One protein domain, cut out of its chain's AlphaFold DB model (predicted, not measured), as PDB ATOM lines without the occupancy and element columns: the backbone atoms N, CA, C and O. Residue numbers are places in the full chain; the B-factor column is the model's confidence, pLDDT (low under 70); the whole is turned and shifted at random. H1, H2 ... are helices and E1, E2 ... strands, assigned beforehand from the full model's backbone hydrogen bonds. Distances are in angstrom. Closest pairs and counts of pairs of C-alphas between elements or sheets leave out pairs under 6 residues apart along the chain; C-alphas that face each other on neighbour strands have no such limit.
ATOM      1  N   ILE A 180      54.483  -3.450   4.902       95.81
ATOM      2  CA  ILE A 180      53.708  -4.324   4.022       95.81
ATOM      3  C   ILE A 180      52.845  -3.481   3.098       95.81
ATOM      4  O   ILE A 180      52.970  -3.582   1.881       95.81
ATOM      5  N   ASN A 181      51.970  -2.655   3.670       92.81
ATOM      6  CA  ASN A 181      51.047  -1.855   2.885       92.81
ATOM      7  C   ASN A 181      50.533  -0.648   3.673       92.81
ATOM      8  O   ASN A 181      50.665  -0.554   4.892       92.81
ATOM      9  N   ARG A 182      49.898   0.265   2.952       92.50
ATOM     10  CA  ARG A 182      49.071   1.340   3.475       92.50
ATOM     11  C   ARG A 182      47.615   0.957   3.282       92.50
ATOM     12  O   ARG A 182      47.197   0.700   2.158       92.50
ATOM     13  N   VAL A 183      46.848   0.925   4.364       90.81
ATOM     14  CA  VAL A 183      45.426   0.590   4.301       90.81
ATOM     15  C   VAL A 183      44.617   1.840   4.646       90.81
ATOM     16  O   VAL A 183      44.683   2.334   5.777       90.81
ATOM     17  N   PRO A 184      43.868   2.388   3.679       89.44
ATOM     18  CA  PRO A 184      42.985   3.521   3.913       89.44
ATOM     19  C   PRO A 184      41.917   3.239   4.983       89.44
ATOM     20  O   PRO A 184      41.353   2.144   5.039       89.44
ATOM     21  N   ARG A 185      41.570   4.248   5.795       86.94
ATOM     22  CA  ARG A 185      40.492   4.149   6.800       86.94
ATOM     23  C   ARG A 185      39.163   3.696   6.193       86.94
ATOM     24  O   ARG A 185      38.458   2.903   6.804       86.94
ATOM     25  N   ASN A 186      38.813   4.174   4.998       87.88
ATOM     26  CA  ASN A 186      37.569   3.770   4.336       87.88
ATOM     27  C   ASN A 186      37.546   2.265   4.012       87.88
ATOM     28  O   ASN A 186      36.481   1.659   4.078       87.88
ATOM     29  N   THR A 187      38.696   1.646   3.733       90.56
ATOM     30  CA  THR A 187      38.818   0.193   3.576       90.56
ATOM     31  C   THR A 187      38.537  -0.518   4.893       90.56
ATOM     32  O   THR A 187      37.744  -1.452   4.905       90.56
ATOM     33  N   LEU A 188      39.106  -0.047   6.009       90.12
ATOM     34  CA  LEU A 188      38.819  -0.606   7.337       90.12
ATOM     35  C   LEU A 188      37.324  -0.556   7.678       90.12
ATOM     36  O   LEU A 188      36.758  -1.552   8.117       90.12
ATOM     37  N   VAL A 189      36.685   0.589   7.427       89.88
ATOM     38  CA  VAL A 189      35.248   0.780   7.673       89.88
ATOM     39  C   VAL A 189      34.406  -0.129   6.775       89.88
ATOM     40  O   VAL A 189      33.467  -0.754   7.252       89.88
ATOM     41  N   ARG A 190      34.757  -0.263   5.488       92.88
ATOM     42  CA  ARG A 190      34.067  -1.172   4.551       92.88
ATOM     43  C   ARG A 190      34.181  -2.643   4.946       92.88
ATOM     44  O   ARG A 190      33.290  -3.418   4.626       92.88
ATOM     45  N   LEU A 191      35.266  -3.014   5.622       93.75
ATOM     46  CA  LEU A 191      35.490  -4.355   6.161       93.75
ATOM     47  C   LEU A 191      34.877  -4.546   7.558       93.75
ATOM     48  O   LEU A 191      35.080  -5.594   8.174       93.75
ATOM     49  N   ASP A 192      34.133  -3.559   8.071       94.12
ATOM     50  CA  ASP A 192      33.498  -3.613   9.392       94.12
ATOM     51  C   ASP A 192      34.529  -3.840  10.524       94.12
ATOM     52  O   ASP A 192      34.345  -4.623  11.455       94.12
ATOM     53  N   ILE A 193      35.705  -3.222  10.407       92.25
ATOM     54  CA  ILE A 193      36.745  -3.300  11.438       92.25
ATOM     55  C   ILE A 193      36.503  -2.198  12.467       92.25
ATOM     56  O   ILE A 193      36.555  -1.011  12.142       92.25
ATOM     57  N   ASP A 194      36.299  -2.599  13.724       90.31
ATOM     58  CA  ASP A 194      36.235  -1.665  14.845       90.31
ATOM     59  C   ASP A 194      37.604  -1.007  15.067       90.31
ATOM     60  O   ASP A 194      38.569  -1.619  15.537       90.31
ATOM     61  N   LEU A 195      37.666   0.277  14.718       89.06
ATOM     62  CA  LEU A 195      38.858   1.110  14.805       89.06
ATOM     63  C   LEU A 195      39.368   1.277  16.241       89.06
ATOM     64  O   LEU A 195      40.555   1.535  16.423       89.06
ATOM     65  N   MET A 196      38.511   1.108  17.253       88.62
ATOM     66  CA  MET A 196      38.902   1.210  18.664       88.62
ATOM     67  C   MET A 196      39.743   0.017  19.130       88.62
ATOM     68  O   MET A 196      40.413   0.103  20.155       88.62
ATOM     69  N   ARG A 197      39.751  -1.083  18.369       90.25
ATOM     70  CA  ARG A 197      40.578  -2.271  18.634       90.25
ATOM     71  C   ARG A 197      41.979  -2.177  18.023       90.25
ATOM     72  O   ARG A 197      42.761  -3.119  18.151       90.25
ATOM     73  N   LEU A 198      42.289  -1.085  17.322       91.69
ATOM     74  CA  LEU A 198      43.568  -0.881  16.653       91.69
ATOM     75  C   LEU A 198      44.466   0.041  17.480       91.69
ATOM     76  O   LEU A 198      44.199   1.235  17.606       91.69
ATOM     77  N   THR A 199      45.583  -0.503  17.957       93.69
ATOM     78  CA  THR A 199      46.616   0.238  18.693       93.69
ATOM     79  C   THR A 199      47.949   0.081  17.978       93.69
ATOM     80  O   THR A 199      48.310  -1.032  17.585       93.69
ATOM     81  N   ASN A 200      48.702   1.171  17.810       95.56
ATOM     82  CA  ASN A 200      49.993   1.105  17.129       95.56
ATOM     83  C   ASN A 200      50.954   0.140  17.837       95.56
ATOM     84  O   ASN A 200      51.027   0.111  19.061       95.56
ATOM     85  N   PHE A 201      51.671  -0.667  17.052       96.38
ATOM     86  CA  PHE A 201      52.533  -1.757  17.523       96.38
ATOM     87  C   PHE A 201      51.843  -2.816  18.405       96.38
ATOM     88  O   PHE A 201      52.524  -3.647  19.005       96.38
ATOM     89  N   GLN A 202      50.510  -2.890  18.414       96.00
ATOM     90  CA  GLN A 202      49.779  -4.030  18.967       96.00
ATOM     91  C   GLN A 202      49.450  -5.034  17.858       96.00
ATOM     92  O   GLN A 202      49.000  -4.660  16.775       96.00
ATOM     93  N   LYS A 203      49.688  -6.325  18.121       96.69
ATOM     94  CA  LYS A 203      49.418  -7.397  17.154       96.69
ATOM     95  C   LYS A 203      47.944  -7.377  16.751       96.69
ATOM     96  O   LYS A 203      47.070  -7.357  17.618       96.69
ATOM     97  N   LEU A 204      47.681  -7.419  15.446       95.75
ATOM     98  CA  LEU A 204      46.321  -7.482  14.925       95.75
ATOM     99  C   LEU A 204      45.632  -8.783  15.382       95.75
ATOM    100  O   LEU A 204      46.195  -9.868  15.206       95.75
ATOM    101  N   PRO A 205      44.414  -8.691  15.947       94.81
ATOM    102  CA  PRO A 205      43.566  -9.840  16.235       94.81
ATOM    103  C   PRO A 205      43.306 -10.704  14.996       94.81
ATOM    104  O   PRO A 205      43.233 -10.198  13.875       94.81
ATOM    105  N   ARG A 206      43.118 -12.011  15.204       94.50
ATOM    106  CA  ARG A 206      42.931 -12.987  14.119       94.50
ATOM    107  C   ARG A 206      41.738 -12.660  13.217       94.50
ATOM    108  O   ARG A 206      41.868 -12.738  12.002       94.50
ATOM    109  N   ASP A 207      40.623 -12.230  13.796       95.44
ATOM    110  CA  ASP A 207      39.429 -11.823  13.049       95.44
ATOM    111  C   ASP A 207      39.689 -10.601  12.148       95.44
ATOM    112  O   ASP A 207      39.163 -10.515  11.040       95.44
ATOM    113  N   ILE A 208      40.559  -9.680  12.576       94.81
ATOM    114  CA  ILE A 208      40.967  -8.526  11.763       94.81
ATOM    115  C   ILE A 208      41.925  -8.958  10.641       94.81
ATOM    116  O   ILE A 208      41.818  -8.448   9.526       94.81
ATOM    117  N   LEU A 209      42.831  -9.911  10.896       94.75
ATOM    118  CA  LEU A 209      43.697 -10.480   9.854       94.75
ATOM    119  C   LEU A 209      42.877 -11.138   8.739       94.75
ATOM    120  O   LEU A 209      43.144 -10.886   7.565       94.75
ATOM    121  N   GLU A 210      41.865 -11.927   9.110       95.44
ATOM    122  CA  GLU A 210      40.955 -12.596   8.175       95.44
ATOM    123  C   GLU A 210      40.184 -11.574   7.327       95.44
ATOM    124  O   GLU A 210      40.191 -11.671   6.099       95.44
ATOM    125  N   LYS A 211      39.622 -10.529   7.952       94.94
ATOM    126  CA  LYS A 211      38.954  -9.420   7.243       94.94
ATOM    127  C   LYS A 211      39.883  -8.692   6.262       94.94
ATOM    128  O   LYS A 211      39.436  -8.261   5.204       94.94
ATOM    129  N   LEU A 212      41.168  -8.557   6.592       93.38
ATOM    130  CA  LEU A 212      42.182  -7.936   5.730       93.38
ATOM    131  C   LEU A 212      42.786  -8.895   4.687       93.38
ATOM    132  O   LEU A 212      43.608  -8.454   3.883       93.38
ATOM    133  N   GLY A 213      42.423 -10.182   4.696       94.31
ATOM    134  CA  GLY A 213      42.996 -11.189   3.799       94.31
ATOM    135  C   GLY A 213      44.488 -11.455   4.038       94.31
ATOM    136  O   GLY A 213      45.219 -11.776   3.101       94.31
ATOM    137  N   LEU A 214      44.970 -11.278   5.272       94.44
ATOM    138  CA  LEU A 214      46.376 -11.470   5.637       94.44
ATOM    139  C   LEU A 214      46.633 -12.905   6.119       94.44
ATOM    140  O   LEU A 214      45.835 -13.478   6.856       94.44
ATOM    141  N   SER A 215      47.784 -13.472   5.740       93.12
ATOM    142  CA  SER A 215      48.182 -14.821   6.178       93.12
ATOM    143  C   SER A 215      48.365 -14.887   7.703       93.12
ATOM    144  O   SER A 215      49.092 -14.053   8.236       93.12
ATOM    145  N   PRO A 216      47.819 -15.892   8.411       92.44
ATOM    146  CA  PRO A 216      47.994 -16.044   9.857       92.44
ATOM    147  C   PRO A 216      49.393 -16.544  10.269       92.44
ATOM    148  O   PRO A 216      49.682 -16.621  11.459       92.44
ATOM    149  N   GLU A 217      50.274 -16.880   9.319       92.94
ATOM    150  CA  GLU A 217      51.644 -17.361   9.588       92.94
ATOM    151  C   GLU A 217      52.595 -16.260  10.080       92.94
ATOM    152  O   GLU A 217      53.769 -16.499  10.381       92.94
ATOM    153  N   HIS A 218      52.123 -15.017  10.090       93.88
ATOM    154  CA  HIS A 218      52.918 -13.846  10.396       93.88
ATOM    155  C   HIS A 218      52.178 -12.914  11.338       93.88
ATOM    156  O   HIS A 218      50.954 -12.797  11.303       93.88
ATOM    157  N   ASP A 219      52.958 -12.179  12.118       96.81
ATOM    158  CA  ASP A 219      52.427 -11.193  13.039       96.81
ATOM    159  C   ASP A 219      52.438  -9.819  12.366       96.81
ATOM    160  O   ASP A 219      53.485  -9.341  11.908       96.81
ATOM    161  N   TYR A 220      51.261  -9.195  12.299       97.19
ATOM    162  CA  TYR A 220      51.061  -7.880  11.701       97.19
ATOM    163  C   TYR A 220      50.622  -6.869  12.741       97.19
ATOM    164  O   TYR A 220      49.907  -7.197  13.688       97.19
ATOM    165  N   TYR A 221      51.042  -5.631  12.527       97.12
ATOM    166  CA  TYR A 221      50.889  -4.546  13.475       97.12
ATOM    167  C   TYR A 221      50.519  -3.280  12.702       97.12
ATOM    168  O   TYR A 221      51.128  -3.003  11.660       97.12
ATOM    169  N   PRO A 222      49.535  -2.503  13.170       95.44
ATOM    170  CA  PRO A 222      49.317  -1.171  12.654       95.44
ATOM    171  C   PRO A 222      50.391  -0.233  13.227       95.44
ATOM    172  O   PRO A 222      50.822  -0.389  14.367       95.44
ATOM    173  N   ILE A 223      50.828   0.740  12.438       95.31
ATOM    174  CA  ILE A 223      51.620   1.892  12.882       95.31
ATOM    175  C   ILE A 223      51.084   3.154  12.203       95.31
ATOM    176  O   ILE A 223      50.421   3.076  11.160       95.31
ATOM    177  N   PHE A 224      51.391   4.322  12.769       92.81
ATOM    178  CA  PHE A 224      50.890   5.614  12.286       92.81
ATOM    179  C   PHE A 224      49.356   5.724  12.235       92.81
ATOM    180  O   PHE A 224      48.813   6.616  11.584       92.81
ATOM    181  N   PHE A 225      48.643   4.840  12.934       90.94
ATOM    182  CA  PHE A 225      47.202   4.915  13.070       90.94
ATOM    183  C   PHE A 225      46.823   5.981  14.095       90.94
ATOM    184  O   PHE A 225      47.354   6.014  15.203       90.94
ATOM    185  N   LYS A 226      45.874   6.840  13.732       87.50
ATOM    186  CA  LYS A 226      45.292   7.840  14.623       87.50
ATOM    187  C   LYS A 226      43.814   7.513  14.801       87.50
ATOM    188  O   LYS A 226      42.992   7.797  13.928       87.50
ATOM    189  N   SER A 227      43.477   6.873  15.914       72.19
ATOM    190  CA  SER A 227      42.111   6.428  16.226       72.19
ATOM    191  C   SER A 227      41.109   7.594  16.239       72.19
ATOM    192  O   SER A 227      39.998   7.458  15.720       72.19
ATOM    193  N   HIS A 228      41.525   8.763  16.736       70.50
ATOM    194  CA  HIS A 228      40.644   9.910  16.992       70.50
ATOM    195  C   HIS A 228      40.568  10.965  15.868       70.50
ATOM    196  O   HIS A 228      39.676  11.811  15.903       70.50
ATOM    197  N   GLU A 229      41.437  10.925  14.849       70.62
ATOM    198  CA  GLU A 229      41.385  11.867  13.714       70.62
ATOM    199  C   GLU A 229      40.469  11.335  12.592       70.62
ATOM    200  O   GLU A 229      40.558  10.171  12.195       70.62
ATOM    201  N   LYS A 230      39.560  12.182  12.084       59.09
ATOM    202  CA  LYS A 230      38.532  11.793  11.096       59.09
ATOM    203  C   LYS A 230      38.964  11.954   9.636       59.09
ATOM    204  O   LYS A 230      38.401  11.272   8.785       59.09
ATOM    205  N   GLU A 231      39.916  12.840   9.348       56.75
ATOM    206  CA  GLU A 231      40.051  13.418   8.001       56.75
ATOM    207  C   GLU A 231      40.965  12.645   7.049       56.75
ATOM    208  O   GLU A 231      40.662  12.598   5.867       56.75
ATOM    209  N   GLU A 232      42.001  11.947   7.519       58.28
ATOM    210  CA  GLU A 232      42.777  11.056   6.648       58.28
ATOM    211  C   GLU A 232      43.650  10.124   7.487       58.28
ATOM    212  O   GLU A 232      44.677  10.521   8.036       58.28
ATOM    213  N   VAL A 233      43.242   8.861   7.632       58.34
ATOM    214  CA  VAL A 233      44.025   7.896   8.411       58.34
ATOM    215  C   VAL A 233      44.270   6.654   7.579       58.34
ATOM    216  O   VAL A 233      43.561   5.657   7.650       58.34
ATOM    217  N   VAL A 234      45.300   6.721   6.751       69.00
ATOM    218  CA  VAL A 234      45.931   5.511   6.238       69.00
ATOM    219  C   VAL A 234      46.699   4.890   7.402       69.00
ATOM    220  O   VAL A 234      47.698   5.459   7.840       69.00
ATOM    221  N   PHE A 235      46.258   3.741   7.918       79.31
ATOM    222  CA  PHE A 235      47.102   3.006   8.856       79.31
ATOM    223  C   PHE A 235      48.170   2.260   8.059       79.31
ATOM    224  O   PHE A 235      47.895   1.659   7.014       79.31
ATOM    225  N   THR A 236      49.417   2.358   8.504       93.50
ATOM    226  CA  THR A 236      50.513   1.639   7.864       93.50
ATOM    227  C   THR A 236      50.605   0.263   8.498       93.50
ATOM    228  O   THR A 236      50.744   0.131   9.708       93.50
ATOM    229  N   LEU A 237      50.506  -0.771   7.674       96.00
ATOM    230  CA  LEU A 237      50.613  -2.154   8.089       96.00
ATOM    231  C   LEU A 237      52.075  -2.585   8.012       96.00
ATOM    232  O   LEU A 237      52.706  -2.494   6.953       96.00
ATOM    233  N   VAL A 238      52.597  -3.097   9.122       97.94
ATOM    234  CA  VAL A 238      53.929  -3.696   9.184       97.94
ATOM    235  C   VAL A 238      53.856  -5.142   9.650       97.94
ATOM    236  O   VAL A 238      52.958  -5.530  10.393       97.94
ATOM    237  N   LYS A 239      54.830  -5.937   9.221       97.75
ATOM    238  CA  LYS A 239      55.044  -7.317   9.649       97.75
ATOM    239  C   LYS A 239      56.253  -7.381  10.572       97.75
ATOM    240  O   LYS A 239      57.300  -6.825  10.236       97.75
ATOM    241  N   TYR A 240      56.139  -8.090  11.686       97.62
ATOM    242  CA  TYR A 240      57.283  -8.394  12.542       97.62
ATOM    243  C   TYR A 240      58.207  -9.414  11.865       97.62
ATOM    244  O   TYR A 240      57.753 -10.424  11.323       97.62
ATOM    245  N   ILE A 241      59.511  -9.136  11.858       96.25
ATOM    246  CA  ILE A 241      60.520  -9.989  11.207       96.25
ATOM    247  C   ILE A 241      61.590 -10.512  12.175       96.25
ATOM    248  O   ILE A 241      62.553 -11.141  11.733       96.25
TER     249      ILE A 241
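What this domain is: This is residues 180 to 241 of the 250 residues of an uncharacterized protein of Candidatus Collierbacteria bacterium RIFCSPHIGHO2_02_FULL_49_10 (UniProt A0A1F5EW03). A small antiparallel sheet, E1 - E3 - E2, forms one side, and two short helices, H1 and H2, stand off it, apart from each other and joined by the long loop of residues 191 to 205. The 62 printed residues run E1, H1, H2, E2, E3; the class is mixed, with under half in named elements. The whole is compact, radius of gyration of the C-alphas 10.7 A, yet elongated, 33 by 21 by 18 A.

How they stand to each other: E3, residues 235 to 241, is the inner strand. E1, residues 180 to 183, is antiparallel to it at 161 degrees, with N 237 and O 181 2.8 A apart. E2, residues 220 to 223, forms a hairpin with E3, antiparallel at 135 degrees; N 223 and O 236 are 2.8 A apart. H1, residues 185 to 190, and H2, residues 206 to 211, are not on the sheet; in both, every O i to N i+4 pair is within hydrogen-bond range. The closest C-alphas of H1 and E3, Arg 185 and Phe 235, are 7.0 A apart. E1, H1 H2, E2 form a split strand-helix-strand unit, two strands running the same way with E3 between them; its crossover is right-handed.

Where its parts are: E1 begins at C-alpha 180 (53.708, -4.324, 4.022). E3, 18.8 A long, ends at C-alpha 241 (60.520, -9.989, 11.207).

The domain as a whole: The C-alphas farthest apart, of Glu 217 and Glu 231, are 32.9 A apart. The printed part has no cut. The links H1 to H2 and E2 to E3 are long. Residues 230 to 234 have pLDDT under 70.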